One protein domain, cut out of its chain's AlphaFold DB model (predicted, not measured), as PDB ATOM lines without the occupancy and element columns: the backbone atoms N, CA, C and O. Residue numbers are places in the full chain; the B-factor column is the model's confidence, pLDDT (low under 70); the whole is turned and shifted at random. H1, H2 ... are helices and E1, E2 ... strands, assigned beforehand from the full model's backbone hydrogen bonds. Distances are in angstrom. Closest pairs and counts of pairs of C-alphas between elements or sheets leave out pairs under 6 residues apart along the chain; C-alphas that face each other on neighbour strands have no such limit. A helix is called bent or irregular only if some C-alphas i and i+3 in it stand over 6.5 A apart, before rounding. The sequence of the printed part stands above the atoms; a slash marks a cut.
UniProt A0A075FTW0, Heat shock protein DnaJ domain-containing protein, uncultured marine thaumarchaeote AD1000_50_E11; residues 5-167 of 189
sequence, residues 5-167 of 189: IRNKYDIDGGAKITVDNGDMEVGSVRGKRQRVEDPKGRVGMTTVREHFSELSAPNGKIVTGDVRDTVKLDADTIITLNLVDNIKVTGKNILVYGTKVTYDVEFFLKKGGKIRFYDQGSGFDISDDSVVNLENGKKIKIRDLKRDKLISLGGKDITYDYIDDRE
ATOM      1  N   ILE A   5      23.703  51.274 -17.546       60.66
ATOM      2  CA  ILE A   5      22.514  51.854 -16.908       60.66
ATOM      3  C   ILE A   5      21.378  50.822 -16.775       60.66
ATOM      4  O   ILE A   5      20.520  50.943 -15.901       60.66
ATOM      5  N   ARG A   6      21.364  49.797 -17.635       60.28
ATOM      6  CA  ARG A   6      20.441  48.650 -17.555       60.28
ATOM      7  C   ARG A   6      21.027  47.483 -16.761       60.28
ATOM      8  O   ARG A   6      20.424  46.408 -16.718       60.28
ATOM      9  N   ASN A   7      22.196  47.684 -16.164       65.00
ATOM     10  CA  ASN A   7      22.883  46.670 -15.398       65.00
ATOM     11  C   ASN A   7      22.065  46.313 -14.150       65.00
ATOM     12  O   ASN A   7      21.529  47.190 -13.479       65.00
ATOM     13  N   LYS A   8      21.959  45.016 -13.853       69.25
ATOM     14  CA  LYS A   8      21.195  44.485 -12.711       69.25
ATOM     15  C   LYS A   8      22.021  44.403 -11.421       69.25
ATOM     16  O   LYS A   8      21.521  43.903 -10.417       69.25
ATOM     17  N   TYR A   9      23.284  44.834 -11.447       81.25
ATOM     18  CA  TYR A   9      24.134  44.893 -10.257       81.25
ATOM     19  C   TYR A   9      23.858  46.180  -9.476       81.25
ATOM     20  O   TYR A   9      24.594  47.164  -9.582       81.25
ATOM     21  N   ASP A  10      22.762  46.160  -8.722       88.31
ATOM     22  CA  ASP A  10      22.376  47.248  -7.832       88.31
ATOM     23  C   ASP A  10      23.239  47.258  -6.562       88.31
ATOM     24  O   ASP A  10      23.642  46.214  -6.042       88.31
ATOM     25  N   ILE A  11      23.501  48.456  -6.042       90.31
ATOM     26  CA  ILE A  11      24.201  48.671  -4.776       90.31
ATOM     27  C   ILE A  11      23.191  49.169  -3.750       90.31
ATOM     28  O   ILE A  11      22.502  50.158  -3.986       90.31
ATOM     29  N   ASP A  12      23.131  48.518  -2.592       87.25
ATOM     30  CA  ASP A  12      22.190  48.851  -1.520       87.25
ATOM     31  C   ASP A  12      22.867  48.740  -0.140       87.25
ATOM     32  O   ASP A  12      23.983  48.235   0.004       87.25
ATOM     33  N   GLY A  13      22.177  49.198   0.901       83.62
ATOM     34  CA  GLY A  13      22.481  48.870   2.288       83.62
ATOM     35  C   GLY A  13      23.488  49.787   2.975       83.62
ATOM     36  O   GLY A  13      23.899  49.470   4.091       83.62
ATOM     37  N   GLY A  14      23.861  50.918   2.368       87.00
ATOM     38  CA  GLY A  14      24.893  51.812   2.904       87.00
ATOM     39  C   GLY A  14      26.316  51.346   2.577       87.00
ATOM     40  O   GLY A  14      27.224  51.509   3.392       87.00
ATOM     41  N   ALA A  15      26.499  50.704   1.421       92.69
ATOM     42  CA  ALA A  15      27.791  50.192   0.977       92.69
ATOM     43  C   ALA A  15      28.788  51.326   0.698       92.69
ATOM     44  O   ALA A  15      28.410  52.389   0.214       92.69
ATOM     45  N   LYS A  16      30.076  51.076   0.950       95.69
ATOM     46  CA  LYS A  16      31.167  51.986   0.586       95.69
ATOM     47  C   LYS A  16      32.079  51.298  -0.412       95.69
ATOM     48  O   LYS A  16      32.692  50.289  -0.072       95.69
ATOM     49  N   ILE A  17      32.154  51.826  -1.627       95.38
ATOM     50  CA  ILE A  17      32.959  51.255  -2.707       95.38
ATOM     51  C   ILE A  17      33.869  52.346  -3.253       95.38
ATOM     52  O   ILE A  17      33.418  53.443  -3.578       95.38
ATOM     53  N   THR A  18      35.161  52.042  -3.337       96.88
ATOM     54  CA  THR A  18      36.174  52.941  -3.891       96.88
ATOM     55  C   THR A  18      36.902  52.238  -5.024       96.88
ATOM     56  O   THR A  18      37.262  51.068  -4.901       96.88
ATOM     57  N   VAL A  19      37.090  52.955  -6.127       96.00
ATOM     58  CA  VAL A  19      37.924  52.554  -7.256       96.00
ATOM     59  C   VAL A  19      39.049  53.575  -7.359       96.00
ATOM     60  O   VAL A  19      38.827  54.713  -7.769       96.00
ATOM     61  N   ASP A  20      40.254  53.173  -6.959       90.19
ATOM     62  CA  ASP A  20      41.411  54.076  -6.928       90.19
ATOM     63  C   ASP A  20      41.863  54.467  -8.344       90.19
ATOM     64  O   ASP A  20      42.162  55.630  -8.616       90.19
ATOM     65  N   ASN A  21      41.866  53.484  -9.254       90.44
ATOM     66  CA  ASN A  21      42.257  53.631 -10.652       90.44
ATOM     67  C   ASN A  21      41.242  52.929 -11.559       90.44
ATOM     68  O   ASN A  21      41.185  51.699 -11.592       90.44
ATOM     69  N   GLY A  22      40.476  53.710 -12.316       92.06
ATOM     70  CA  GLY A  22      39.515  53.207 -13.294       92.06
ATOM     71  C   GLY A  22      38.116  53.783 -13.115       92.06
ATOM     72  O   GLY A  22      37.893  54.697 -12.322       92.06
ATOM     73  N   ASP A  23      37.184  53.220 -13.875       95.25
ATOM     74  CA  ASP A  23      35.787  53.635 -13.904       95.25
ATOM     75  C   ASP A  23      34.904  52.634 -13.146       95.25
ATOM     76  O   ASP A  23      35.206  51.443 -13.052       95.25
ATOM     77  N   MET A  24      33.784  53.122 -12.625       93.62
ATOM     78  CA  MET A  24      32.745  52.339 -11.976       93.62
ATOM     79  C   MET A  24      31.480  52.370 -12.830       93.62
ATOM     80  O   MET A  24      30.907  53.431 -13.075       93.62
ATOM     81  N   GLU A  25      31.021  51.194 -13.242       92.75
ATOM     82  CA  GLU A  25      29.789  51.009 -14.004       92.75
ATOM     83  C   GLU A  25      28.854  50.067 -13.245       92.75
ATOM     84  O   GLU A  25      29.082  48.860 -13.175       92.75
ATOM     85  N   VAL A  26      27.811  50.630 -12.640       91.19
ATOM     86  CA  VAL A  26      26.916  49.927 -11.709       91.19
ATOM     87  C   VAL A  26      25.458  50.189 -12.068       91.19
ATOM     88  O   VAL A  26      25.156  51.118 -12.819       91.19
ATOM     89  N   GLY A  27      24.558  49.345 -11.560       92.19
ATOM     90  CA  GLY A  27      23.117  49.496 -11.735       92.19
ATOM     91  C   GLY A  27      22.557  50.683 -10.948       92.19
ATOM     92  O   GLY A  27      23.100  51.787 -10.954       92.19
ATOM     93  N   SER A  28      21.438  50.478 -10.266       93.56
ATOM     94  CA  SER A  28      20.879  51.483  -9.361       93.56
ATOM     95  C   SER A  28      21.620  51.486  -8.027       93.56
ATOM     96  O   SER A  28      22.133  50.465  -7.574       93.56
ATOM     97  N   VAL A  29      21.667  52.644  -7.377       95.12
ATOM     98  CA  VAL A  29      22.360  52.817  -6.098       95.12
ATOM     99  C   VAL A  29      21.378  53.347  -5.078       95.12
ATOM    100  O   VAL A  29      20.710  54.358  -5.290       95.12
ATOM    101  N   ARG A  30      21.297  52.668  -3.943       94.44
ATOM    102  CA  ARG A  30      20.357  52.982  -2.885       94.44
ATOM    103  C   ARG A  30      21.071  53.093  -1.547       94.44
ATOM    104  O   ARG A  30      21.937  52.287  -1.209       94.44
ATOM    105  N   GLY A  31      20.735  54.135  -0.800       91.44
ATOM    106  CA  GLY A  31      21.097  54.259   0.607       91.44
ATOM    107  C   GLY A  31      20.114  53.531   1.519       91.44
ATOM    108  O   GLY A  31      19.069  53.061   1.081       91.44
ATOM    109  N   LYS A  32      20.403  53.477   2.819       88.19
ATOM    110  CA  LYS A  32      19.520  52.812   3.787       88.19
ATOM    111  C   LYS A  32      19.036  53.787   4.851       88.19
ATOM    112  O   LYS A  32      19.828  54.367   5.590       88.19
ATOM    113  N   ARG A  33      17.715  53.898   4.998       86.69
ATOM    114  CA  ARG A  33      17.067  54.606   6.110       86.69
ATOM    115  C   ARG A  33      16.439  53.601   7.059       86.69
ATOM    116  O   ARG A  33      15.659  52.748   6.644       86.69
ATOM    117  N   GLN A  34      16.779  53.694   8.336       84.06
ATOM    118  CA  GLN A  34      16.227  52.833   9.376       84.06
ATOM    119  C   GLN A  34      15.507  53.678  10.413       84.06
ATOM    120  O   GLN A  34      16.099  54.573  11.012       84.06
ATOM    121  N   ARG A  35      14.231  53.376  10.652       86.12
ATOM    122  CA  ARG A  35      13.523  53.911  11.813       86.12
ATOM    123  C   ARG A  35      14.016  53.150  13.042       86.12
ATOM    124  O   ARG A  35      13.864  51.934  13.106       86.12
ATOM    125  N   VAL A  36      14.633  53.862  13.972       87.25
ATOM    126  CA  VAL A  36      15.168  53.319  15.224       87.25
ATOM    127  C   VAL A  36      14.502  54.016  16.403       87.25
ATOM    128  O   VAL A  36      13.943  55.105  16.256       87.25
ATOM    129  N   GLU A  37      14.519  53.376  17.568       85.75
ATOM    130  CA  GLU A  37      14.007  53.984  18.795       85.75
ATOM    131  C   GLU A  37      14.755  55.280  19.118       85.75
ATOM    132  O   GLU A  37      15.916  55.467  18.735       85.75
ATOM    133  N   ASP A  38      14.071  56.205  19.790       85.69
ATOM    134  CA  ASP A  38      14.690  57.450  20.217       85.69
ATOM    135  C   ASP A  38      15.945  57.161  21.066       85.69
ATOM    136  O   ASP A  38      15.844  56.468  22.078       85.69
ATOM    137  N   PRO A  39      17.128  57.714  20.724       81.94
ATOM    138  CA  PRO A  39      18.373  57.418  21.434       81.94
ATOM    139  C   PRO A  39      18.353  57.800  22.918       81.94
ATOM    140  O   PRO A  39      19.222  57.369  23.671       81.94
ATOM    141  N   LYS A  40      17.387  58.628  23.343       87.44
ATOM    142  CA  LYS A  40      17.182  59.022  24.742       87.44
ATOM    143  C   LYS A  40      16.154  58.135  25.462       87.44
ATOM    144  O   LYS A  40      15.762  58.467  26.575       87.44
ATOM    145  N   GLY A  41      15.697  57.046  24.836       82.06
ATOM    146  CA  GLY A  41      14.780  56.064  25.426       82.06
ATOM    147  C   GLY A  41      13.344  56.563  25.607       82.06
ATOM    148  O   GLY A  41      12.598  56.019  26.419       82.06
ATOM    149  N   ARG A  42      12.940  57.623  24.894       84.88
ATOM    150  CA  ARG A  42      11.588  58.186  25.014       84.88
ATOM    151  C   ARG A  42      10.563  57.254  24.366       84.88
ATOM    152  O   ARG A  42      10.557  57.071  23.150       84.88
ATOM    153  N   VAL A  43       9.674  56.697  25.188       82.38
ATOM    154  CA  VAL A  43       8.619  55.767  24.761       82.38
ATOM    155  C   VAL A  43       7.717  56.421  23.710       82.38
ATOM    156  O   VAL A  43       7.265  57.551  23.879       82.38
ATOM    157  N   GLY A  44       7.464  55.708  22.612       82.62
ATOM    158  CA  GLY A  44       6.621  56.179  21.508       82.62
ATOM    159  C   GLY A  44       7.303  57.145  20.532       82.62
ATOM    160  O   GLY A  44       6.688  57.523  19.537       82.62
ATOM    161  N   MET A  45       8.567  57.524  20.762       85.38
ATOM    162  CA  MET A  45       9.346  58.338  19.825       85.38
ATOM    163  C   MET A  45      10.313  57.467  19.016       85.38
ATOM    164  O   MET A  45      10.992  56.593  19.548       85.38
ATOM    165  N   THR A  46      10.397  57.735  17.713       85.38
ATOM    166  CA  THR A  46      11.382  57.111  16.817       85.38
ATOM    167  C   THR A  46      12.208  58.192  16.138       85.38
ATOM    168  O   THR A  46      11.725  59.302  15.911       85.38
ATOM    169  N   THR A  47      13.453  57.869  15.809       87.00
ATOM    170  CA  THR A  47      14.305  58.693  14.954       87.00
ATOM    171  C   THR A  47      14.672  57.925  13.686       87.00
ATOM    172  O   THR A  47      14.587  56.696  13.641       87.00
ATOM    173  N   VAL A  48      15.052  58.636  12.629       85.06
ATOM    174  CA  VAL A  48      15.538  58.020  11.390       85.06
ATOM    175  C   VAL A  48      17.057  58.046  11.418       85.06
ATOM    176  O   VAL A  48      17.672  59.105  11.522       85.06
ATOM    177  N   ARG A  49      17.664  56.866  11.322       85.31
ATOM    178  CA  ARG A  49      19.097  56.697  11.129       85.31
ATOM    179  C   ARG A  49      19.374  56.491   9.646       85.31
ATOM    180  O   ARG A  49      18.867  55.549   9.036       85.31
ATOM    181  N   GLU A  50      20.182  57.377   9.086       87.00
ATOM    182  CA  GLU A  50      20.599  57.329   7.689       87.00
ATOM    183  C   GLU A  50      21.954  56.634   7.550       87.00
ATOM    184  O   GLU A  50      22.898  56.914   8.291       87.00
ATOM    185  N   HIS A  51      22.053  55.738   6.576       89.00
ATOM    186  CA  HIS A  51      23.276  55.050   6.198       89.00
ATOM    187  C   HIS A  51      23.539  55.335   4.724       89.00
ATOM    188  O   HIS A  51      22.893  54.766   3.842       89.00
ATOM    189  N   PHE A  52      24.490  56.236   4.482       93.00
ATOM    190  CA  PHE A  52      24.865  56.621   3.131       93.00
ATOM    191  C   PHE A  52      25.582  55.480   2.417       93.00
ATOM    192  O   PHE A  52      26.578  54.969   2.931       93.00
ATOM    193  N   SER A  53      25.108  55.144   1.220       96.44
ATOM    194  CA  SER A  53      25.934  54.424   0.251       96.44
ATOM    195  C   SER A  53      26.911  55.419  -0.380       96.44
ATOM    196  O   SER A  53      26.511  56.512  -0.779       96.44
ATOM    197  N   GLU A  54      28.197  55.088  -0.423       97.25
ATOM    198  CA  GLU A  54      29.268  55.977  -0.879       97.25
ATOM    199  C   GLU A  54      30.029  55.304  -2.020       97.25
ATOM    200  O   GLU A  54      30.663  54.268  -1.819       97.25
ATOM    201  N   LEU A  55      29.963  55.895  -3.214       97.44
ATOM    202  CA  LEU A  55      30.723  55.451  -4.379       97.44
ATOM    203  C   LEU A  55      31.757  56.505  -4.737       97.44
ATOM    204  O   LEU A  55      31.406  57.663  -4.980       97.44
ATOM    205  N   SER A  56      33.021  56.094  -4.766       98.00
ATOM    206  CA  SER A  56      34.144  56.978  -5.046       98.00
ATOM    207  C   SER A  56      35.005  56.429  -6.183       98.00
ATOM    208  O   SER A  56      35.480  55.298  -6.118       98.00
ATOM    209  N   ALA A  57      35.206  57.237  -7.221       97.12
ATOM    210  CA  ALA A  57      36.183  57.017  -8.285       97.12
ATOM    211  C   ALA A  57      36.889  58.355  -8.590       97.12
ATOM    212  O   ALA A  57      36.621  58.973  -9.624       97.12
ATOM    213  N   PRO A  58      37.747  58.866  -7.680       91.50
ATOM    214  CA  PRO A  58      38.194  60.266  -7.682       91.50
ATOM    215  C   PRO A  58      38.852  60.730  -8.984       91.50
ATOM    216  O   PRO A  58      38.699  61.889  -9.368       91.50
ATOM    217  N   ASN A  59      39.552  59.815  -9.659       93.56
ATOM    218  CA  ASN A  59      40.277  60.055 -10.910       93.56
ATOM    219  C   ASN A  59      39.580  59.444 -12.137       93.56
ATOM    220  O   ASN A  59      40.157  59.419 -13.222       93.56
ATOM    221  N   GLY A  60      38.375  58.909 -11.958       95.88
ATOM    222  CA  GLY A  60      37.658  58.160 -12.977       95.88
ATOM    223  C   GLY A  60      36.218  58.613 -13.127       95.88
ATOM    224  O   GLY A  60      35.827  59.735 -12.777       95.88
ATOM    225  N   LYS A  61      35.418  57.713 -13.687       97.00
ATOM    226  CA  LYS A  61      34.002  57.920 -13.950       97.00
ATOM    227  C   LYS A  61      33.135  57.018 -13.088       97.00
ATOM    228  O   LYS A  61      33.445  55.850 -12.912       97.00
ATOM    229  N   ILE A  62      31.993  57.530 -12.643       97.06
ATOM    230  CA  ILE A  62      30.876  56.714 -12.159       97.06
ATOM    231  C   ILE A  62      29.749  56.793 -13.186       97.06
ATOM    232  O   ILE A  62      29.275  57.885 -13.503       97.06
ATOM    233  N   VAL A  63      29.311  55.645 -13.698       95.81
ATOM    234  CA  VAL A  63      28.093  55.487 -14.498       95.81
ATOM    235  C   VAL A  63      27.112  54.646 -13.693       95.81
ATOM    236  O   VAL A  63      27.411  53.506 -13.345       95.81
ATOM    237  N   THR A  64      25.951  55.215 -13.395       94.31
ATOM    238  CA  THR A  64      24.934  54.595 -12.544       94.31
ATOM    239  C   THR A  64      23.531  54.844 -13.093       94.31
ATOM    240  O   THR A  64      23.290  55.797 -13.837       94.31
ATOM    241  N   GLY A  65      22.592  53.969 -12.739       94.00
ATOM    242  CA  GLY A  65      21.173  54.108 -13.055       94.00
ATOM    243  C   GLY A  65      20.467  55.121 -12.150       94.00
ATOM    244  O   GLY A  65      20.824  56.301 -12.105       94.00
ATOM    245  N   ASP A  66      19.435  54.659 -11.447       94.06
ATOM    246  CA  ASP A  66      18.703  55.474 -10.481       94.06
ATOM    247  C   ASP A  66      19.427  55.505  -9.137       94.06
ATOM    248  O   ASP A  66      19.814  54.466  -8.605       94.06
ATOM    249  N   VAL A  67      19.562  56.697  -8.563       96.25
ATOM    250  CA  VAL A  67      20.232  56.907  -7.279       96.25
ATOM    251  C   VAL A  67      19.211  57.405  -6.266       96.25
ATOM    252  O   VAL A  67      18.560  58.427  -6.508       96.25
ATOM    253  N   ARG A  68      19.027  56.668  -5.165       94.62
ATOM    254  CA  ARG A  68      17.907  56.883  -4.236       94.62
ATOM    255  C   ARG A  68      18.280  56.867  -2.748       94.62
ATOM    256  O   ARG A  68      19.187  56.155  -2.320       94.62
ATOM    257  N   ASP A  69      17.485  57.576  -1.955       93.25
ATOM    258  CA  ASP A  69      17.426  57.594  -0.487       93.25
ATOM    259  C   ASP A  69      18.552  58.329   0.248       93.25
ATOM    260  O   ASP A  69      18.275  59.305   0.924       93.25
ATOM    261  N   THR A  70      19.781  57.810   0.276       94.19
ATOM    262  CA  THR A  70      20.924  58.420   0.998       94.19
ATOM    263  C   THR A  70      22.213  57.983   0.313       94.19
ATOM    264  O   THR A  70      22.779  56.937   0.631       94.19
ATOM    265  N   VAL A  71      22.679  58.742  -0.680       97.56
ATOM    266  CA  VAL A  71      23.852  58.346  -1.485       97.56
ATOM    267  C   VAL A  71      24.824  59.502  -1.653       97.56
ATOM    268  O   VAL A  71      24.421  60.651  -1.833       97.56
ATOM    269  N   LYS A  72      26.119  59.186  -1.618       98.25
ATOM    270  CA  LYS A  72      27.192  60.084  -2.042       98.25
ATOM    271  C   LYS A  72      27.908  59.484  -3.242       98.25
ATOM    272  O   LYS A  72      28.375  58.350  -3.179       98.25
ATOM    273  N   LEU A  73      28.009  60.266  -4.304       98.38
ATOM    274  CA  LEU A  73      28.813  59.955  -5.477       98.38
ATOM    275  C   LEU A  73      29.962  60.960  -5.544       98.38
ATOM    276  O   LEU A  73      29.713  62.165  -5.486       98.38
ATOM    277  N   ASP A  74      31.197  60.485  -5.673       98.25
ATOM    278  CA  ASP A  74      32.378  61.329  -5.877       98.25
ATOM    279  C   ASP A  74      33.257  60.764  -6.990       98.25
ATOM    280  O   ASP A  74      33.802  59.670  -6.872       98.25
ATOM    281  N   ALA A  75      33.395  61.508  -8.081       98.06
ATOM    282  CA  ALA A  75      34.266  61.131  -9.187       98.06
ATOM    283  C   ALA A  75      34.802  62.359  -9.926       98.06
ATOM    284  O   ALA A  75      34.455  63.501  -9.601       98.06
ATOM    285  N   ASP A  76      35.643  62.165 -10.941       96.94
ATOM    286  CA  ASP A  76      35.893  63.235 -11.911       96.94
ATOM    287  C   ASP A  76      34.649  63.430 -12.789       96.94
ATOM    288  O   ASP A  76      34.131  64.544 -12.919       96.94
ATOM    289  N   THR A  77      34.110  62.331 -13.322       98.00
ATOM    290  CA  THR A  77      32.912  62.344 -14.166       98.00
ATOM    291  C   THR A  77      31.807  61.473 -13.572       98.00
ATOM    292  O   THR A  77      32.022  60.310 -13.261       98.00
ATOM    293  N   ILE A  78      30.596  62.007 -13.452       98.19
ATOM    294  CA  ILE A  78      29.419  61.284 -12.966       98.19
ATOM    295  C   ILE A  78      28.351  61.302 -14.049       98.19
ATOM    296  O   ILE A  78      27.975  62.361 -14.548       98.19
ATOM    297  N   ILE A  79      27.850  60.120 -14.390       97.00
ATOM    298  CA  ILE A  79      26.748  59.907 -15.320       97.00
ATOM    299  C   ILE A  79      25.669  59.124 -14.586       97.00
ATOM    300  O   ILE A  79      25.915  58.021 -14.111       97.00
ATOM    301  N   THR A  80      24.474  59.696 -14.493       95.56
ATOM    302  CA  THR A  80      23.361  59.116 -13.732       95.56
ATOM    303  C   THR A  80      22.055  59.249 -14.503       95.56
ATOM    304  O   THR A  80      21.899  60.188 -15.290       95.56
ATOM    305  N   LEU A  81      21.091  58.354 -14.266       93.69
ATOM    306  CA  LEU A  81      19.723  58.572 -14.735       93.69
ATOM    307  C   LEU A  81      19.003  59.562 -13.825       93.69
ATOM    308  O   LEU A  81      18.876  60.730 -14.175       93.69
ATOM    309  N   ASN A  82      18.556  59.116 -12.656       94.94
ATOM    310  CA  ASN A  82      17.758  59.928 -11.744       94.94
ATOM    311  C   ASN A  82      18.444  60.069 -10.384       94.94
ATOM    312  O   ASN A  82      19.198  59.192  -9.968       94.94
ATOM    313  N   LEU A  83      18.139  61.163  -9.686       97.19
ATOM    314  CA  LEU A  83      18.638  61.468  -8.345       97.19
ATOM    315  C   LEU A  83      17.438  61.771  -7.446       97.19
ATOM    316  O   LEU A  83      16.700  62.723  -7.695       97.19
ATOM    317  N   VAL A  84      17.194  60.954  -6.426       95.94
ATOM    318  CA  VAL A  84      15.970  61.050  -5.623       95.94
ATOM    319  C   VAL A  84      16.293  60.888  -4.147       95.94
ATOM    320  O   VAL A  84      16.692  59.808  -3.742       95.94
ATOM    321  N   ASP A  85      16.004  61.908  -3.346       93.50
ATOM    322  CA  ASP A  85      16.035  61.861  -1.881       93.50
ATOM    323  C   ASP A  85      17.453  61.818  -1.283       93.50
ATOM    324  O   ASP A  85      18.142  60.813  -1.384       93.50
ATOM    325  N   ASN A  86      17.885  62.928  -0.667       94.62
ATOM    326  CA  ASN A  86      19.143  63.102   0.080       94.62
ATOM    327  C   ASN A  86      20.383  62.546  -0.649       94.62
ATOM    328  O   ASN A  86      21.100  61.659  -0.167       94.62
ATOM    329  N   ILE A  87      20.629  63.082  -1.848       97.56
ATOM    330  CA  ILE A  87      21.735  62.665  -2.712       97.56
ATOM    331  C   ILE A  87      22.785  63.765  -2.802       97.56
ATOM    332  O   ILE A  87      22.465  64.928  -3.037       97.56
ATOM    333  N   LYS A  88      24.057  63.383  -2.677       98.19
ATOM    334  CA  LYS A  88      25.202  64.286  -2.819       98.19
ATOM    335  C   LYS A  88      26.067  63.838  -3.985       98.19
ATOM    336  O   LYS A  88      26.549  62.709  -3.998       98.19
ATOM    337  N   VAL A  89      26.276  64.721  -4.953       98.44
ATOM    338  CA  VAL A  89      27.006  64.417  -6.189       98.44
ATOM    339  C   VAL A  89      28.187  65.365  -6.320       98.44
ATOM    340  O   VAL A  89      27.995  66.559  -6.521       98.44
ATOM    341  N   THR A  90      29.403  64.841  -6.223       98.56
ATOM    342  CA  THR A  90      30.645  65.617  -6.282       98.56
ATOM    343  C   THR A  90      31.424  65.254  -7.534       98.56
ATOM    344  O   THR A  90      31.804  64.103  -7.720       98.56
ATOM    345  N   GLY A  91      31.682  66.223  -8.409       97.88
ATOM    346  CA  GLY A  91      32.461  65.938  -9.607       97.88
ATOM    347  C   GLY A  91      32.751  67.135 -10.487       97.88
ATOM    348  O   GLY A  91      32.245  68.236 -10.274       97.88
ATOM    349  N   LYS A  92      33.609  66.912 -11.479       97.75
ATOM    350  CA  LYS A  92      33.982  67.909 -12.482       97.75
ATOM    351  C   LYS A  92      33.007  67.901 -13.651       97.75
ATOM    352  O   LYS A  92      32.602  68.962 -14.105       97.75
ATOM    353  N   ASN A  93      32.583  66.731 -14.113       98.06
ATOM    354  CA  ASN A  93      31.574  66.595 -15.161       98.06
ATOM    355  C   ASN A  93      30.379  65.815 -14.619       98.06
ATOM    356  O   ASN A  93      30.485  64.615 -14.402       98.06
ATOM    357  N   ILE A  94      29.242  66.475 -14.411       98.19
ATOM    358  CA  ILE A  94      28.029  65.837 -13.883       98.19
ATOM    359  C   ILE A  94      26.962  65.818 -14.978       98.19
ATOM    360  O   ILE A  94      26.495  66.866 -15.420       98.19
ATOM    361  N   LEU A  95      26.581  64.625 -15.429       96.62
ATOM    362  CA  LEU A  95      25.647  64.406 -16.530       96.62
ATOM    363  C   LEU A  95      24.424  63.634 -16.021       96.62
ATOM    364  O   LEU A  95      24.518  62.455 -15.678       96.62
ATOM    365  N   VAL A  96      23.272  64.301 -15.983       95.56
ATOM    366  CA  VAL A  96      22.001  63.723 -15.532       95.56
ATOM    367  C   VAL A  96      21.121  63.461 -16.749       95.56
ATOM    368  O   VAL A  96      20.694  64.400 -17.424       95.56
ATOM    369  N   TYR A  97      20.888  62.186 -17.054       92.31
ATOM    370  CA  TYR A  97      20.169  61.752 -18.255       92.31
ATOM    371  C   TYR A  97      18.672  61.537 -18.050       92.31
ATOM    372  O   TYR A  97      17.905  61.624 -19.006       92.31
ATOM    373  N   GLY A  98      18.260  61.236 -16.825       88.50
ATOM    374  CA  GLY A  98      16.861  61.094 -16.464       88.50
ATOM    375  C   GLY A  98      16.186  62.439 -16.223       88.50
ATOM    376  O   GLY A  98      16.799  63.508 -16.262       88.50
ATOM    377  N   THR A  99      14.884  62.369 -15.978       88.69
ATOM    378  CA  THR A  99      14.019  63.543 -15.834       88.69
ATOM    379  C   THR A  99      13.777  63.921 -14.375       88.69
ATOM    380  O   THR A  99      13.219  64.983 -14.111       88.69
ATOM    381  N   LYS A 100      14.197  63.080 -13.418       93.38
ATOM    382  CA  LYS A 100      13.870  63.230 -11.998       93.38
ATOM    383  C   LYS A 100      15.106  63.560 -11.162       93.38
ATOM    384  O   LYS A 100      16.009  62.737 -11.005       93.38
ATOM    385  N   VAL A 101      15.098  64.758 -10.584       95.50
ATOM    386  CA  VAL A 101      16.078  65.226  -9.593       95.50
ATOM    387  C   VAL A 101      15.296  65.832  -8.442       95.50
ATOM    388  O   VAL A 101      14.813  66.945  -8.565       95.50
ATOM    389  N   THR A 102      15.079  65.115  -7.349       93.75
ATOM    390  CA  THR A 102      14.068  65.518  -6.354       93.75
ATOM    391  C   THR A 102      14.495  65.206  -4.937       93.75
ATOM    392  O   THR A 102      15.222  64.243  -4.744       93.75
ATOM    393  N   TYR A 103      13.945  65.949  -3.970       85.06
ATOM    394  CA  TYR A 103      14.125  65.738  -2.528       85.06
ATOM    395  C   TYR A 103      15.604  65.836  -2.103       85.06
ATOM    396  O   TYR A 103      16.345  64.867  -2.165       85.06
ATOM    397  N   ASP A 104      16.048  67.029  -1.702       90.94
ATOM    398  CA  ASP A 104      17.372  67.264  -1.099       90.94
ATOM    399  C   ASP A 104      18.566  66.725  -1.908       90.94
ATOM    400  O   ASP A 104      19.414  65.984  -1.412       90.94
ATOM    401  N   VAL A 105      18.634  67.105  -3.186       97.31
ATOM    402  CA  VAL A 105      19.795  66.817  -4.037       97.31
ATOM    403  C   VAL A 105      20.766  67.996  -4.018       97.31
ATOM    404  O   VAL A 105      20.411  69.131  -4.355       97.31
ATOM    405  N   GLU A 106      22.015  67.706  -3.668       98.31
ATOM    406  CA  GLU A 106      23.120  68.657  -3.654       98.31
ATOM    407  C   GLU A 106      24.201  68.242  -4.651       98.31
ATOM    408  O   GLU A 106      24.730  67.129  -4.617       98.31
ATOM    409  N   PHE A 107      24.577  69.174  -5.517       98.50
ATOM    410  CA  PHE A 107      25.711  69.037  -6.417       98.50
ATOM    411  C   PHE A 107      26.898  69.825  -5.861       98.50
ATOM    412  O   PHE A 107      26.734  70.947  -5.381       98.50
ATOM    413  N   PHE A 108      28.095  69.263  -5.962       98.50
ATOM    414  CA  PHE A 108      29.367  69.889  -5.617       98.50
ATOM    415  C   PHE A 108      30.238  69.884  -6.873       98.50
ATOM    416  O   PHE A 108      30.812  68.861  -7.252       98.50
ATOM    417  N   LEU A 109      30.263  71.019  -7.566       98.31
ATOM    418  CA  LEU A 109      30.908  71.156  -8.863       98.31
ATOM    419  C   LEU A 109      32.367  71.585  -8.697       98.31
ATOM    420  O   LEU A 109      32.647  72.677  -8.190       98.31
ATOM    421  N   LYS A 110      33.284  70.733  -9.168       97.38
ATOM    422  CA  LYS A 110      34.729  70.992  -9.139       97.38
ATOM    423  C   LYS A 110      35.117  72.119 -10.107       97.38
ATOM    424  O   LYS A 110      34.448  72.325 -11.128       97.38
ATOM    425  N   LYS A 111      36.186  72.867  -9.807       97.00
ATOM    426  CA  LYS A 111      36.627  74.019 -10.614       97.00
ATOM    427  C   LYS A 111      36.880  73.638 -12.076       97.00
ATOM    428  O   LYS A 111      37.467  72.599 -12.384       97.00
ATOM    429  N   GLY A 112      36.429  74.500 -12.992       95.88
ATOM    430  CA  GLY A 112      36.496  74.259 -14.441       95.88
ATOM    431  C   GLY A 112      35.567  73.140 -14.932       95.88
ATOM    432  O   GLY A 112      35.704  72.679 -16.063       95.88
ATOM    433  N   GLY A 113      34.659  72.671 -14.075       97.12
ATOM    434  CA  GLY A 113      33.686  71.639 -14.383       97.12
ATOM    435  C   GLY A 113      32.408  72.149 -15.046       97.12
ATOM    436  O   GLY A 113      32.225  73.345 -15.295       97.12
ATOM    437  N   LYS A 114      31.487  71.220 -15.300       97.75
ATOM    438  CA  LYS A 114      30.132  71.493 -15.778       97.75
ATOM    439  C   LYS A 114      29.105  70.501 -15.241       97.75
ATOM    440  O   LYS A 114      29.413  69.336 -14.984       97.75
ATOM    441  N   ILE A 115      27.863  70.961 -15.168       97.19
ATOM    442  CA  ILE A 115      26.683  70.118 -14.980       97.19
ATOM    443  C   ILE A 115      25.763  70.230 -16.195       97.19
ATOM    444  O   ILE A 115      25.594  71.316 -16.754       97.19
ATOM    445  N   ARG A 116      25.167  69.114 -16.618       95.69
ATOM    446  CA  ARG A 116      24.158  69.089 -17.678       95.69
ATOM    447  C   ARG A 116      23.009  68.157 -17.334       95.69
ATOM    448  O   ARG A 116      23.219  67.022 -16.919       95.69
ATOM    449  N   PHE A 117      21.806  68.645 -17.600       94.56
ATOM    450  CA  PHE A 117      20.568  67.882 -17.546       94.56
ATOM    451  C   PHE A 117      20.116  67.623 -18.981       94.56
ATOM    452  O   PHE A 117      20.016  68.562 -19.768       94.56
ATOM    453  N   TYR A 118      19.891  66.362 -19.337       91.50
ATOM    454  CA  TYR A 118      19.465  65.965 -20.683       91.50
ATOM    455  C   TYR A 118      17.949  65.776 -20.798       91.50
ATOM    456  O   TYR A 118      17.484  65.296 -21.834       91.50
ATOM    457  N   ASP A 119      17.184  66.164 -19.773       85.81
ATOM    458  CA  ASP A 119      15.724  66.132 -19.817       85.81
ATOM    459  C   ASP A 119      15.207  66.870 -21.060       85.81
ATOM    460  O   ASP A 119      15.405  68.076 -21.223       85.81
ATOM    461  N   GLN A 120      14.547  66.131 -21.952       83.12
ATOM    462  CA  GLN A 120      13.927  66.678 -23.162       83.12
ATOM    463  C   GLN A 120      12.577  67.343 -22.863       83.12
ATOM    464  O   GLN A 120      12.027  68.036 -23.718       83.12
ATOM    465  N   GLY A 121      12.039  67.127 -21.662       81.94
ATOM    466  CA  GLY A 121      10.802  67.716 -21.192       81.94
ATOM    467  C   GLY A 121      10.958  69.148 -20.680       81.94
ATOM    468  O   GLY A 121      11.861  69.914 -21.034       81.94
ATOM    469  N   SER A 122      10.007  69.532 -19.832       76.44
ATOM    470  CA  SER A 122       9.920  70.873 -19.257       76.44
ATOM    471  C   SER A 122      10.945  71.136 -18.147       76.44
ATOM    472  O   SER A 122      11.070  72.281 -17.707       76.44
ATOM    473  N   GLY A 123      11.677  70.128 -17.667       81.19
ATOM    474  CA  GLY A 123      12.484  70.218 -16.451       81.19
ATOM    475  C   GLY A 123      11.640  70.341 -15.182       81.19
ATOM    476  O   GLY A 123      12.157  70.783 -14.157       81.19
ATOM    477  N   PHE A 124      10.337  70.031 -15.237       84.62
ATOM    478  CA  PHE A 124       9.427  70.163 -14.093       84.62
ATOM    479  C   PHE A 124       9.825  69.241 -12.934       84.62
ATOM    480  O   PHE A 124       9.928  69.703 -11.801       84.62
ATOM    481  N   ASP A 125      10.158  67.988 -13.244       89.44
ATOM    482  CA  ASP A 125      10.563  66.962 -12.272       89.44
ATOM    483  C   ASP A 125      12.004  67.132 -11.748       89.44
ATOM    484  O   ASP A 125      12.487  66.335 -10.941       89.44
ATOM    485  N   ILE A 126      12.696  68.190 -12.174       92.81
ATOM    486  CA  ILE A 126      13.977  68.611 -11.606       92.81
ATOM    487  C   ILE A 126      13.665  69.657 -10.536       92.81
ATOM    488  O   ILE A 126      13.172  70.731 -10.844       92.81
ATOM    489  N   SER A 127      13.928  69.377  -9.272       93.56
ATOM    490  CA  SER A 127      13.509  70.201  -8.145       93.56
ATOM    491  C   SER A 127      14.179  71.570  -8.153       93.56
ATOM    492  O   SER A 127      15.394  71.712  -8.285       93.56
ATOM    493  N   ASP A 128      13.362  72.592  -7.933       93.38
ATOM    494  CA  ASP A 128      13.793  73.977  -7.777       93.38
ATOM    495  C   ASP A 128      14.687  74.200  -6.549       93.38
ATOM    496  O   ASP A 128      15.460  75.165  -6.521       93.38
ATOM    497  N   ASP A 129      14.565  73.334  -5.542       90.62
ATOM    498  CA  ASP A 129      15.277  73.440  -4.268       90.62
ATOM    499  C   ASP A 129      16.620  72.716  -4.258       90.62
ATOM    500  O   ASP A 129      17.410  72.928  -3.342       90.62
ATOM    501  N   SER A 130      16.921  71.936  -5.299       95.06
ATOM    502  CA  SER A 130      18.256  71.371  -5.482       95.06
ATOM    503  C   SER A 130      19.300  72.481  -5.638       95.06
ATOM    504  O   SER A 130      19.041  73.531  -6.243       95.06
ATOM    505  N   VAL A 131      20.490  72.255  -5.085       97.12
ATOM    506  CA  VAL A 131      21.551  73.269  -4.983       97.12
ATOM    507  C   VAL A 131      22.804  72.796  -5.702       97.12
ATOM    508  O   VAL A 131      23.212  71.649  -5.555       97.12
ATOM    509  N   VAL A 132      23.442  73.699  -6.443       97.88
ATOM    510  CA  VAL A 132      24.805  73.520  -6.945       97.88
ATOM    511  C   VAL A 132      25.744  74.364  -6.091       97.88
ATOM    512  O   VAL A 132      25.601  75.585  -6.017       97.88
ATOM    513  N   ASN A 133      26.690  73.701  -5.440       98.38
ATOM    514  CA  ASN A 133      27.770  74.284  -4.658       98.38
ATOM    515  C   ASN A 133      29.039  74.286  -5.515       98.38
ATOM    516  O   ASN A 133      29.397  73.262  -6.093       98.38
ATOM    517  N   LEU A 134      29.716  75.423  -5.589       97.69
ATOM    518  CA  LEU A 134      31.029  75.544  -6.211       97.69
ATOM    519  C   LEU A 134      32.129  75.346  -5.162       97.69
ATOM    520  O   LEU A 134      31.938  75.669  -3.988       97.69
ATOM    521  N   GLU A 135      33.305  74.888  -5.588       93.38
ATOM    522  CA  GLU A 135      34.487  74.749  -4.718       93.38
ATOM    523  C   GLU A 135      34.878  76.041  -3.986       93.38
ATOM    524  O   GLU A 135      35.358  75.988  -2.858       93.38
ATOM    525  N   ASN A 136      34.638  77.213  -4.583       93.62
ATOM    526  CA  ASN A 136      34.901  78.502  -3.936       93.62
ATOM    527  C   ASN A 136      33.839  78.924  -2.898       93.62
ATOM    528  O   ASN A 136      33.875  80.051  -2.407       93.62
ATOM    529  N   GLY A 137      32.875  78.054  -2.588       94.31
ATOM    530  CA  GLY A 137      31.827  78.288  -1.596       94.31
ATOM    531  C   GLY A 137      30.585  79.009  -2.123       94.31
ATOM    532  O   GLY A 137      29.598  79.107  -1.388       94.31
ATOM    533  N   LYS A 138      30.575  79.482  -3.379       96.25
ATOM    534  CA  LYS A 138      29.355  80.029  -3.995       96.25
ATOM    535  C   LYS A 138      28.314  78.935  -4.202       96.25
ATOM    536  O   LYS A 138      28.638  77.769  -4.425       96.25
ATOM    537  N   LYS A 139      27.042  79.326  -4.150       96.50
ATOM    538  CA  LYS A 139      25.902  78.415  -4.277       96.50
ATOM    539  C   LYS A 139      24.851  79.005  -5.198       96.50
ATOM    540  O   LYS A 139      24.595  80.207  -5.157       96.50
ATOM    541  N   ILE A 140      24.206  78.153  -5.986       96.00
ATOM    542  CA  ILE A 140      23.063  78.525  -6.817       96.00
ATOM    543  C   ILE A 140      21.970  77.465  -6.716       96.00
ATOM    544  O   ILE A 140      22.248  76.268  -6.681       96.00
ATOM    545  N   LYS A 141      20.711  77.904  -6.676       96.06
ATOM    546  CA  LYS A 141      19.564  76.994  -6.748       96.06
ATOM    547  C   LYS A 141      19.269  76.626  -8.197       96.06
ATOM    548  O   LYS A 141      19.343  77.470  -9.090       96.06
ATOM    549  N   ILE A 142      18.829  75.393  -8.422       94.81
ATOM    550  CA  ILE A 142      18.399  74.909  -9.738       94.81
ATOM    551  C   ILE A 142      17.284  75.785 -10.330       94.81
ATOM    552  O   ILE A 142      17.304  76.070 -11.528       94.81
ATOM    553  N   ARG A 143      16.382  76.327  -9.499       94.50
ATOM    554  CA  ARG A 143      15.374  77.320  -9.921       94.50
ATOM    555  C   ARG A 143      15.965  78.488 -10.711       94.50
ATOM    556  O   ARG A 143      15.392  78.933 -11.705       94.50
ATOM    557  N   ASP A 144      17.102  79.010 -10.267       93.88
ATOM    558  CA  ASP A 144      17.738  80.162 -10.899       93.88
ATOM    559  C   ASP A 144      18.376  79.800 -12.242       93.88
ATOM    560  O   ASP A 144      18.349  80.620 -13.158       93.88
ATOM    561  N   LEU A 145      18.857  78.564 -12.385       93.50
ATOM    562  CA  LEU A 145      19.361  78.009 -13.643       93.50
ATOM    563  C   LEU A 145      18.226  77.704 -14.637       93.50
ATOM    564  O   LEU A 145      18.370  77.930 -15.840       93.50
ATOM    565  N   LYS A 146      17.055  77.273 -14.150       91.75
ATOM    566  CA  LYS A 146      15.842  77.139 -14.976       91.75
ATOM    567  C   LYS A 146      15.358  78.481 -15.511       91.75
ATOM    568  O   LYS A 146      15.022  78.581 -16.688       91.75
ATOM    569  N   ARG A 147      15.368  79.532 -14.681       90.94
ATOM    570  CA  ARG A 147      15.048  80.907 -15.116       90.94
ATOM    571  C   ARG A 147      15.978  81.393 -16.231       90.94
ATOM    572  O   ARG A 147      15.550  82.176 -17.074       90.94
ATOM    573  N   ASP A 148      17.206  80.882 -16.266       90.88
ATOM    574  CA  ASP A 148      18.191  81.160 -17.317       90.88
ATOM    575  C   ASP A 148      18.048  80.252 -18.547       90.88
ATOM    576  O   ASP A 148      18.817  80.376 -19.500       90.88
ATOM    577  N   LYS A 149      17.032  79.377 -18.560       89.75
ATOM    578  CA  LYS A 149      16.718  78.430 -19.639       89.75
ATOM    579  C   LYS A 149      17.873  77.467 -19.944       89.75
ATOM    580  O   LYS A 149      18.144  77.167 -21.104       89.75
ATOM    581  N   LEU A 150      18.563  77.003 -18.899       90.31
ATOM    582  CA  LEU A 150      19.728  76.120 -19.031       90.31
ATOM    583  C   LEU A 150      19.426  74.627 -18.838       90.31
ATOM    584  O   LEU A 150      20.273  73.803 -19.165       90.31
ATOM    585  N   ILE A 151      18.254  74.274 -18.302       86.56
ATOM    586  CA  ILE A 151      17.945  72.904 -17.852       86.56
ATOM    587  C   ILE A 151      16.886  72.214 -18.723       86.56
ATOM    588  O   ILE A 151      17.035  71.041 -19.033       86.56
ATOM    589  N   SER A 152      15.837  72.924 -19.136       75.88
ATOM    590  CA  SER A 152      14.734  72.357 -19.928       75.88
ATOM    591  C   SER A 152      15.108  72.150 -21.407       75.88
ATOM    592  O   SER A 152      16.020  72.814 -21.909       75.88
ATOM    593  N   LEU A 153      14.347  71.306 -22.122       79.81
ATOM    594  CA  LEU A 153      14.459  71.080 -23.576       79.81
ATOM    595  C   LEU A 153      15.851  70.594 -24.030       79.81
ATOM    596  O   LEU A 153      16.433  71.108 -24.986       79.81
ATOM    597  N   GLY A 154      16.403  69.613 -23.316       73.44
ATOM    598  CA  GLY A 154      17.684  68.964 -23.608       73.44
ATOM    599  C   GLY A 154      18.914  69.642 -23.009       73.44
ATOM    600  O   GLY A 154      20.028  69.126 -23.177       73.44
ATOM    601  N   GLY A 155      18.687  70.752 -22.298       78.69
ATOM    602  CA  GLY A 155      19.644  71.459 -21.458       78.69
ATOM    603  C   GLY A 155      20.900  71.957 -22.175       78.69
ATOM    604  O   GLY A 155      21.233  71.594 -23.305       78.69
ATOM    605  N   LYS A 156      21.638  72.828 -21.495       90.50
ATOM    606  CA  LYS A 156      22.960  73.290 -21.923       90.50
ATOM    607  C   LYS A 156      23.994  72.889 -20.890       90.50
ATOM    608  O   LYS A 156      23.665  72.631 -19.735       90.50
ATOM    609  N   ASP A 157      25.249  72.859 -21.313       94.81
ATOM    610  CA  ASP A 157      26.366  72.745 -20.385       94.81
ATOM    611  C   ASP A 157      26.353  73.978 -19.463       94.81
ATOM    612  O   ASP A 157      26.506  75.113 -19.922       94.81
ATOM    613  N   ILE A 158      26.139  73.760 -18.166       95.94
ATOM    614  CA  ILE A 158      26.193  74.796 -17.134       95.94
ATOM    615  C   ILE A 158      27.584  74.731 -16.524       95.94
ATOM    616  O   ILE A 158      27.875  73.863 -15.699       95.94
ATOM    617  N   THR A 159      28.470  75.606 -16.986       97.31
ATOM    618  CA  THR A 159      29.870  75.606 -16.559       97.31
ATOM    619  C   THR A 159      30.033  76.232 -15.180       97.31
ATOM    620  O   THR A 159      29.251  77.093 -14.766       97.31
ATOM    621  N   TYR A 160      31.093  75.821 -14.487       97.69
ATOM    622  CA  TYR A 160      31.536  76.431 -13.239       97.69
ATOM    623  C   TYR A 160      31.643  77.956 -13.379       97.69
ATOM    624  O   TYR A 160      31.040  78.693 -12.603       97.69
ATOM    625  N   ASP A 161      32.334  78.422 -14.422       96.25
ATOM    626  CA  ASP A 161      32.605  79.847 -14.642       96.25
ATOM    627  C   ASP A 161      31.327  80.652 -14.910       96.25
ATOM    628  O   ASP A 161      31.196  81.783 -14.448       96.25
ATOM    629  N   TYR A 162      30.340  80.060 -15.597       95.25
ATOM    630  CA  TYR A 162      29.042  80.705 -15.782       95.25
ATOM    631  C   TYR A 162      28.341  80.943 -14.444       95.25
ATOM    632  O   TYR A 162      27.796  82.022 -14.225       95.25
ATOM    633  N   ILE A 163      28.329  79.940 -13.558       95.56
ATOM    634  CA  ILE A 163      27.712  80.069 -12.231       95.56
ATOM    635  C   ILE A 163      28.486  81.100 -11.403       95.56
ATOM    636  O   ILE A 163      27.869  81.935 -10.738       95.56
ATOM    637  N   ASP A 164      29.816  81.063 -11.473       96.62
ATOM    638  CA  ASP A 164      30.701  81.941 -10.716       96.62
ATOM    639  C   ASP A 164      30.531  83.424 -11.090       96.62
ATOM    640  O   ASP A 164      30.463  84.277 -10.198       96.62
ATOM    641  N   ASP A 165      30.386  83.725 -12.385       94.25
ATOM    642  CA  ASP A 165      30.277  85.090 -12.926       94.25
ATOM    643  C   ASP A 165      28.840  85.509 -13.308       94.25
ATOM    644  O   ASP A 165      28.593  86.568 -13.897       94.25
ATOM    645  N   ARG A 166      27.842  84.691 -12.952       92.12
ATOM    646  CA  ARG A 166      26.447  84.830 -13.399       92.12
ATOM    647  C   ARG A 166      25.878  86.242 -13.254       92.12
ATOM    648  O   ARG A 166      25.144  86.716 -14.126       92.12
ATOM    649  N   GLU A 167      26.158  86.914 -12.140       88.81
ATOM    650  CA  GLU A 167      25.632  88.255 -11.878       88.81
ATOM    651  C   GLU A 167      26.164  89.301 -12.858       88.81
ATOM    652  O   GLU A 167      25.398  90.147 -13.330       88.81
TER     653      GLU A 167
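What this domain is: This is residues 5 to 167 of the 189 residues of the protein "Heat shock protein DnaJ domain-containing protein" of uncultured marine thaumarchaeote AD1000_50_E11 (UniProt A0A075FTW0). What shape does the backbone make? The chain is wound in stacked turns, a short solenoid in which E4, E5, E6 and E7 lie side by side and each bends sharply, while residues 29 to 30, 67 to 68, 83 to 84 and 101 to 102 pair in a row on another side. From the E1 end of the stack the hairpin of E2 and E3 reaches away as an arm, and the other end holds the hairpin of E8 and E9 with the two small helices H1 and H2. What is it made of? The printed part has 163 residues, with nine named strands, E1 to E9, followed by two named helices, H1 and H2; the class is mostly strand, though just 81 residues, under half, are in named elements. The larger sheet is mixed, in the order E1, E4, E5, E6, E7, E8, E9, and E2 and E3 make an antiparallel sheet of two. How large is it? The whole is compact, with a radius of gyration of the C-alphas of 16.5 A and spans of 51 by 35 by 31 A.

How they stand to each other: How are the stacked strands paired? E4, residues 53 to 64, bends by 140 degrees at residue 60, and E5, residues 71 to 80, by 132 degrees at residue 76; they are parallel, with N 55 and O 72 at 2.9 A. E6, residues 87 to 96, is parallel to E5, with N 73 and O 88 at 2.9 A, and E7, residues 105 to 117, is parallel to E6, with N 89 and O 106 at 2.9 A. The sheet is twisted, its C-alphas lying up to 10.5 A off its best plane. What stands at its edges? E1, residues 16 to 18, is an edge strand parallel to E4, with N 17 and O 54 at 2.9 A. At the other edge E9, residues 139 to 141, forms a hairpin with E8, residues 131 to 134, with N 132 and O 140 at 2.8 A; E8 is parallel to E7, with N 107 and O 131 at 2.8 A. Where are the helices? H2, residues 160 to 167, is on the sheet at a height of 9.2 A over E8 and, only just, E7, with 3 of its C-alphas falling on E7; its closest C-alphas to E7 are those of Tyr 160 and Gly 113, 5.4 A apart, and it only just stands up from the sheet, rising 40.0 degrees. H1, residues 142 to 147, only grazes the sheet, with its residues 142 to 145. Every O i to N i+4 pair is within hydrogen-bond range in H1, and 3 of 4 are in H2. How does the second sheet stand? E2, residues 32 to 37, and E3, residues 46 to 51, form an antiparallel hairpin, with N 34 and O 49 at 2.9 A. E3 runs on into E4 across a break of 1 residue, at 24 degrees.

Where its parts are: Where do the first and last elements lie? E1 begins with C-alpha 16 at (31.167, 51.986, 0.586), and H2 ends with C-alpha 167 at (25.632, 88.255, -11.878). How long are the longer elements? From first to last C-alpha E2 is 16.0 A, E3 16.1 A, E7 13.6 A and H2 13.3 A. H2 is irregular: C-alphas 164 and 167 are 8.2 A apart.

The domain as a whole: How far does it reach? The two C-alphas farthest apart are those of Val 43 and Asp 165, 52.4 A. Which links are long? E1 to E2, E7 to E8 and H1 to H2 are long links, and the printed part has no cut. Where is confidence low? The mean pLDDT of the printed part is 91.7, and residues 5 to 8 are under 70.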